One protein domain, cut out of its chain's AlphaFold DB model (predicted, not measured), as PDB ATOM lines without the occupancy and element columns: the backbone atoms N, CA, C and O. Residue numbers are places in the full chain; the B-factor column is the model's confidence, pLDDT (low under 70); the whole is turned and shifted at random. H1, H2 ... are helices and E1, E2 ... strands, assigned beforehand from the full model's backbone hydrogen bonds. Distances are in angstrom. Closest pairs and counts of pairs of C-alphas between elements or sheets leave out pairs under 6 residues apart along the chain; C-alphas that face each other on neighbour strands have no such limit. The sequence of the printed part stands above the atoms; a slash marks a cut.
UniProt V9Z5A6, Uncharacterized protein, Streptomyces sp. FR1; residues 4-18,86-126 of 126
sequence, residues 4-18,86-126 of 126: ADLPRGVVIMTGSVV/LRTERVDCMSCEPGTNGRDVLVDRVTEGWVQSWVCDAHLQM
ATOM      1  N   ALA A   4      64.577 123.606  76.640       52.41
ATOM      2  CA  ALA A   4      63.340 123.762  75.874       52.41
ATOM      3  C   ALA A   4      62.908 122.500  75.101       52.41
ATOM      4  O   ALA A   4      61.768 122.435  74.656       52.41
ATOM      5  N   ASP A   5      63.798 121.515  74.943       55.28
ATOM      6  CA  ASP A   5      63.528 120.270  74.211       55.28
ATOM      7  C   ASP A   5      63.000 119.157  75.140       55.28
ATOM      8  O   ASP A   5      62.803 118.023  74.704       55.28
ATOM      9  N   LEU A   6      62.824 119.445  76.436       58.38
ATOM     10  CA  LEU A   6      62.368 118.463  77.415       58.38
ATOM     11  C   LEU A   6      60.845 118.288  77.354       58.38
ATOM     12  O   LEU A   6      60.119 119.276  77.205       58.38
ATOM     13  N   PRO A   7      60.341 117.048  77.510       63.44
ATOM     14  CA  PRO A   7      58.915 116.800  77.665       63.44
ATOM     15  C   PRO A   7      58.302 117.652  78.784       63.44
ATOM     16  O   PRO A   7      58.949 117.969  79.786       63.44
ATOM     17  N   ARG A   8      57.019 117.998  78.632       63.69
ATOM     18  CA  ARG A   8      56.259 118.652  79.706       63.69
ATOM     19  C   ARG A   8      56.278 117.778  80.961       63.69
ATOM     20  O   ARG A   8      56.216 116.555  80.872       63.69
ATOM     21  N   GLY A   9      56.376 118.416  82.124       61.34
ATOM     22  CA  GLY A   9      56.474 117.717  83.404       61.34
ATOM     23  C   GLY A   9      57.880 117.252  83.790       61.34
ATOM     24  O   GLY A   9      58.011 116.686  84.870       61.34
ATOM     25  N   VAL A  10      58.919 117.509  82.978       64.38
ATOM     26  CA  VAL A  10      60.313 117.316  83.408       64.38
ATOM     27  C   VAL A  10      60.730 118.422  84.369       64.38
ATOM     28  O   VAL A  10      60.733 119.599  84.009       64.38
ATOM     29  N   VAL A  11      61.136 118.037  85.578       60.88
ATOM     30  CA  VAL A  11      61.738 118.959  86.546       60.88
ATOM     31  C   VAL A  11      63.257 118.811  86.528       60.88
ATOM     32  O   VAL A  11      63.777 117.701  86.617       60.88
ATOM     33  N   ILE A  12      63.962 119.942  86.423       61.81
ATOM     34  CA  ILE A  12      65.413 120.039  86.616       61.81
ATOM     35  C   ILE A  12      65.671 120.897  87.854       61.81
ATOM     36  O   ILE A  12      65.413 122.097  87.850       61.81
ATOM     37  N   MET A  13      66.207 120.287  88.902       59.31
ATOM     38  CA  MET A  13      66.754 120.959  90.086       59.31
ATOM     39  C   MET A  13      68.246 121.293  89.942       59.31
ATOM     40  O   MET A  13      69.131 120.448  90.021       59.31
ATOM     41  N   THR A  14      68.568 122.565  89.799       58.41
ATOM     42  CA  THR A  14      69.956 123.002  89.967       58.41
ATOM     43  C   THR A  14      70.214 123.280  91.443       58.41
ATOM     44  O   THR A  14      69.589 124.171  92.017       58.41
ATOM     45  N   GLY A  15      71.124 122.529  92.057       59.62
ATOM     46  CA  GLY A  15      71.562 122.718  93.437       59.62
ATOM     47  C   GLY A  15      72.989 123.258  93.522       59.62
ATOM     48  O   GLY A  15      73.832 122.978  92.673       59.62
ATOM     49  N   SER A  16      73.285 124.021  94.573       63.00
ATOM     50  CA  SER A  16      74.668 124.352  94.925       63.00
ATOM     51  C   SER A  16      75.368 123.125  95.509       63.00
ATOM     52  O   SER A  16      74.827 122.476  96.407       63.00
ATOM     53  N   VAL A  17      76.584 122.851  95.031       77.19
ATOM     54  CA  VAL A  17      77.443 121.785  95.559       77.19
ATOM     55  C   VAL A  17      77.925 122.142  96.964       77.19
ATOM     56  O   VAL A  17      78.437 123.238  97.205       77.19
ATOM     57  N   VAL A  18      77.777 121.203  97.896       82.06
ATOM     58  CA  VAL A  18      78.275 121.314  99.266       82.06
ATOM     59  C   VAL A  18      79.725 120.845  99.303       82.06
ATOM     60  O   VAL A  18      80.018 119.666  99.136       82.06
ATOM     61  N   LEU A  86      73.703 112.211 100.680       86.50
ATOM     62  CA  LEU A  86      72.416 111.847 100.096       86.50
ATOM     63  C   LEU A  86      71.280 112.474 100.903       86.50
ATOM     64  O   LEU A  86      71.165 112.272 102.115       86.50
ATOM     65  N   ARG A  87      70.442 113.276 100.251       85.25
ATOM     66  CA  ARG A  87      69.304 113.956 100.874       85.25
ATOM     67  C   ARG A  87      68.042 113.697 100.072       85.25
ATOM     68  O   ARG A  87      68.053 113.787  98.849       85.25
ATOM     69  N   THR A  88      66.965 113.376 100.776       84.44
ATOM     70  CA  THR A  88      65.638 113.276 100.173       84.44
ATOM     71  C   THR A  88      65.087 114.677  99.960       84.44
ATOM     72  O   THR A  88      64.952 115.438 100.921       84.44
ATOM     73  N   GLU A  89      64.759 115.006  98.718       79.50
ATOM     74  CA  GLU A  89      64.103 116.256  98.344       79.50
ATOM     75  C   GLU A  89      62.768 115.956  97.660       79.50
ATOM     76  O   GLU A  89      62.654 115.022  96.865       79.50
ATOM     77  N   ARG A  90      61.742 116.743  97.998       79.62
ATOM     78  CA  ARG A  90      60.423 116.673  97.371       79.62
ATOM     79  C   ARG A  90      60.441 117.522  96.108       79.62
ATOM     80  O   ARG A  90      60.737 118.713  96.173       79.62
ATOM     81  N   VAL A  91      60.078 116.920  94.984       75.81
ATOM     82  CA  VAL A  91      59.982 117.596  93.690       75.81
ATOM     83  C   VAL A  91      58.539 117.587  93.238       75.81
ATOM     84  O   VAL A  91      57.964 116.517  93.068       75.81
ATOM     85  N   ASP A  92      57.968 118.765  93.012       76.12
ATOM     86  CA  ASP A  92      56.606 118.900  92.501       76.12
ATOM     87  C   ASP A  92      56.615 119.242  91.007       76.12
ATOM     88  O   ASP A  92      57.439 120.016  90.512       76.12
ATOM     89  N   CYS A  93      55.675 118.659  90.266       75.56
ATOM     90  CA  CYS A  93      55.469 118.990  88.866       75.56
ATOM     91  C   CYS A  93      54.878 120.399  88.750       75.56
ATOM     92  O   CYS A  93      53.703 120.612  89.042       75.56
ATOM     93  N   MET A  94      55.662 121.346  88.235       72.81
ATOM     94  CA  MET A  94      55.231 122.740  88.036       72.81
ATOM     95  C   MET A  94      54.122 122.907  86.985       72.81
ATOM     96  O   MET A  94      53.538 123.980  86.866       72.81
ATOM     97  N   SER A  95      53.860 121.870  86.185       77.31
ATOM     98  CA  SER A  95      52.798 121.855  85.173       77.31
ATOM     99  C   SER A  95      51.480 121.256  85.680       77.31
ATOM    100  O   SER A  95      50.469 121.383  84.995       77.31
ATOM    101  N   CYS A  96      51.481 120.599  86.843       75.88
ATOM    102  CA  CYS A  96      50.279 120.069  87.483       75.88
ATOM    103  C   CYS A  96      49.771 121.031  88.566       75.88
ATOM    104  O   CYS A  96      50.470 121.956  88.976       75.88
ATOM    105  N   GLU A  97      48.554 120.794  89.056       77.38
ATOM    106  CA  GLU A  97      48.043 121.522  90.216       77.38
ATOM    107  C   GLU A  97      48.958 121.269  91.439       77.38
ATOM    108  O   GLU A  97      49.343 120.114  91.677       77.38
ATOM    109  N   PRO A  98      49.356 122.308  92.198       74.12
ATOM    110  CA  PRO A  98      50.292 122.157  93.310       74.12
ATOM    111  C   PRO A  98      49.869 121.073  94.309       74.12
ATOM    112  O   PRO A  98      48.708 120.992  94.701       74.12
ATOM    113  N   GLY A  99      50.816 120.228  94.723       69.94
ATOM    114  CA  GLY A  99      50.578 119.148  95.689       69.94
ATOM    115  C   GLY A  99      49.903 117.888  95.128       69.94
ATOM    116  O   GLY A  99      49.821 116.891  95.838       69.94
ATOM    117  N   THR A 100      49.465 117.883  93.864       75.38
ATOM    118  CA  THR A 100      48.813 116.703  93.256       75.38
ATOM    119  C   THR A 100      49.800 115.688  92.690       75.38
ATOM    120  O   THR A 100      49.517 114.495  92.659       75.38
ATOM    121  N   ASN A 101      50.960 116.158  92.233       73.75
ATOM    122  CA  ASN A 101      51.946 115.348  91.531       73.75
ATOM    123  C   ASN A 101      53.345 115.766  91.967       73.75
ATOM    124  O   ASN A 101      53.941 116.671  91.382       73.75
ATOM    125  N   GLY A 102      53.861 115.083  92.983       76.81
ATOM    126  CA  GLY A 102      55.237 115.243  93.427       76.81
ATOM    127  C   GLY A 102      55.878 113.913  93.786       76.81
ATOM    128  O   GLY A 102      55.187 112.932  94.079       76.81
ATOM    129  N   ARG A 103      57.205 113.887  93.764       78.75
ATOM    130  CA  ARG A 103      58.017 112.700  94.009       78.75
ATOM    131  C   ARG A 103      59.194 113.041  94.900       78.75
ATOM    132  O   ARG A 103      59.814 114.089  94.754       78.75
ATOM    133  N   ASP A 104      59.511 112.115  95.786       80.94
ATOM    134  CA  ASP A 104      60.712 112.198  96.597       80.94
ATOM    135  C   ASP A 104      61.878 111.633  95.782       80.94
ATOM    136  O   ASP A 104      61.806 110.514  95.262       80.94
ATOM    137  N   VAL A 105      62.937 112.423  95.641       76.62
ATOM    138  CA  VAL A 105      64.163 112.038  94.935       76.62
ATOM    139  C   VAL A 105      65.343 112.100  95.887       76.62
ATOM    140  O   VAL A 105      65.370 112.906  96.818       76.62
ATOM    141  N   LEU A 106      66.324 111.231  95.660       77.88
ATOM    142  CA  LEU A 106      67.560 111.217  96.428       77.88
ATOM    143  C   LEU A 106      68.618 112.026  95.676       77.88
ATOM    144  O   LEU A 106      68.947 111.699  94.539       77.88
ATOM    145  N   VAL A 107      69.137 113.072  96.313       79.56
ATOM    146  CA  VAL A 107      70.122 113.992  95.732       79.56
ATOM    147  C   VAL A 107      71.445 113.848  96.470       79.56
ATOM    148  O   VAL A 107      71.472 113.976  97.693       79.56
ATOM    149  N   ASP A 108      72.544 113.629  95.745       83.31
ATOM    150  CA  ASP A 108      73.889 113.747  96.313       83.31
ATOM    151  C   ASP A 108      74.353 115.204  96.281       83.31
ATOM    152  O   ASP A 108      74.783 115.722  95.254       83.31
ATOM    153  N   ARG A 109      74.320 115.867  97.437       83.44
ATOM    154  CA  ARG A 109      74.661 117.291  97.549       83.44
ATOM    155  C   ARG A 109      76.145 117.601  97.284       83.44
ATOM    156  O   ARG A 109      76.483 118.783  97.226       83.44
ATOM    157  N   VAL A 110      77.025 116.599  97.157       81.44
ATOM    158  CA  VAL A 110      78.482 116.780  96.959       81.44
ATOM    159  C   VAL A 110      78.895 116.670  95.498       81.44
ATOM    160  O   VAL A 110      79.638 117.508  94.998       81.44
ATOM    161  N   THR A 111      78.476 115.609  94.819       70.38
ATOM    162  CA  THR A 111      78.925 115.323  93.449       70.38
ATOM    163  C   THR A 111      78.049 116.027  92.426       70.38
ATOM    164  O   THR A 111      78.545 116.578  91.443       70.38
ATOM    165  N   GLU A 112      76.748 116.064  92.688       60.84
ATOM    166  CA  GLU A 112      75.752 116.476  91.722       60.84
ATOM    167  C   GLU A 112      74.792 117.469  92.374       60.84
ATOM    168  O   GLU A 112      73.759 117.132  92.939       60.84
ATOM    169  N   GLY A 113      75.056 118.757  92.173       51.12
ATOM    170  CA  GLY A 113      73.985 119.758  92.173       51.12
ATOM    171  C   GLY A 113      72.994 119.586  91.001       51.12
ATOM    172  O   GLY A 113      72.486 120.588  90.504       51.12
ATOM    173  N   TRP A 114      72.818 118.366  90.475       49.44
ATOM    174  CA  TRP A 114      72.200 118.028  89.186       49.44
ATOM    175  C   TRP A 114      71.257 116.816  89.319       49.44
ATOM    176  O   TRP A 114      71.243 116.130  90.335       49.44
ATOM    177  N   VAL A 115      70.403 116.607  88.309       52.75
ATOM    178  CA  VAL A 115      69.086 115.957  88.458       52.75
ATOM    179  C   VAL A 115      68.879 114.733  87.598       52.75
ATOM    180  O   VAL A 115      69.087 114.759  86.386       52.75
ATOM    181  N   GLN A 116      68.289 113.724  88.234       55.19
ATOM    182  CA  GLN A 116      67.484 112.692  87.596       55.19
ATOM    183  C   GLN A 116      66.255 113.321  86.930       55.19
ATOM    184  O   GLN A 116      65.363 113.813  87.617       55.19
ATOM    185  N   SER A 117      66.174 113.300  85.598       61.41
ATOM    186  CA  SER A 117      64.953 113.720  84.906       61.41
ATOM    187  C   SER A 117      63.775 112.877  85.396       61.41
ATOM    188  O   SER A 117      63.740 111.665  85.171       61.41
ATOM    189  N   TRP A 118      62.812 113.515  86.049       68.56
ATOM    190  CA  TRP A 118      61.555 112.887  86.425       68.56
ATOM    191  C   TRP A 118      60.434 113.470  85.581       68.56
ATOM    192  O   TRP A 118      60.320 114.686  85.473       68.56
ATOM    193  N   VAL A 119      59.619 112.596  84.995       71.31
ATOM    194  CA  VAL A 119      58.357 112.948  84.341       71.31
ATOM    195  C   VAL A 119      57.242 112.511  85.280       71.31
ATOM    196  O   VAL A 119      57.262 111.372  85.754       71.31
ATOM    197  N   CYS A 120      56.291 113.397  85.575       74.38
ATOM    198  CA  CYS A 120      55.173 113.021  86.433       74.38
ATOM    199  C   CYS A 120      54.230 112.028  85.749       74.38
ATOM    200  O   CYS A 120      54.059 112.065  84.531       74.38
ATOM    201  N   ASP A 121      53.580 111.178  86.544       74.44
ATOM    202  CA  ASP A 121      52.728 110.098  86.033       74.44
ATOM    203  C   ASP A 121      51.591 110.627  85.147       74.44
ATOM    204  O   ASP A 121      51.286 110.032  84.116       74.44
ATOM    205  N   ALA A 122      51.033 111.796  85.483       74.00
ATOM    206  CA  ALA A 122      50.013 112.460  84.672       74.00
ATOM    207  C   ALA A 122      50.502 112.819  83.255       74.00
ATOM    208  O   ALA A 122      49.731 112.722  82.307       74.00
ATOM    209  N   HIS A 123      51.774 113.201  83.093       72.50
ATOM    210  CA  HIS A 123      52.374 113.483  81.782       72.50
ATOM    211  C   HIS A 123      53.010 112.246  81.135       72.50
ATOM    212  O   HIS A 123      53.261 112.261  79.937       72.50
ATOM    213  N   LEU A 124      53.267 111.182  81.901       71.69
ATOM    214  CA  LEU A 124      53.748 109.901  81.381       71.69
ATOM    215  C   LEU A 124      52.630 109.104  80.678       71.69
ATOM    216  O   LEU A 124      52.916 108.225  79.871       71.69
ATOM    217  N   GLN A 125      51.369 109.391  81.016       65.00
ATOM    218  CA  GLN A 125      50.171 108.745  80.467       65.00
ATOM    219  C   GLN A 125      49.556 109.475  79.255       65.00
ATOM    220  O   GLN A 125      48.567 108.984  78.709       65.00
ATOM    221  N   MET A 126      50.103 110.629  78.851       56.84
ATOM    222  CA  MET A 126      49.675 111.402  77.670       56.84
ATOM    223  C   MET A 126      50.540 111.089  76.452       56.84
ATOM    224  O   MET A 126      49.965 111.060  75.341       56.84
TER     225      MET A 126
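This is residues 4 to 18 and 86 to 126 of the 126 residues of an uncharacterized protein of Streptomyces sp. FR1 (UniProt V9Z5A6). There is little regular structure here: one twisted hairpin, E1 and E2, forms a slab, and two long unnamed stretches, residues 4 to 18 and 109 to 120, run side by side in part, with the small helix H1 near the end. The printed 56 residues hold E1, E2 and H1 in that order, a mixed class with only 18 residues in named elements. The sheet E1 - E2 is antiparallel. The whole is only just compact, close to loose, radius of gyration of the C-alphas 11.9 A, spans 36 by 25 by 15 A.

Residues 10 to 11 pair with residues 118 to 119, antiparallel. E1, residues 86 to 92, and E2, residues 102 to 108, form a hairpin, antiparallel at 152 degrees; N 87 and O 107 are 2.8 A apart, within hydrogen-bond range. H1, residues 121 to 124, is apart from E1; it is too short for an O i to N i+4 pair, and its 1 O i to N i+3 pair is within range.

E1 begins at C-alpha 86 (72.416, 111.847, 100.096); E1 and E2 each measure 18.9 A. H1, 4.8 A, ends at C-alpha 124 (53.748, 109.901, 81.381).

Residues 19 to 85 are cut out, C-alphas 18 and 86 being 11.2 A apart. The link E2 to H1 is long. Mean pLDDT of the printed part is 70.2, with residues 4 to 16 and 112 to 118 among those under 70.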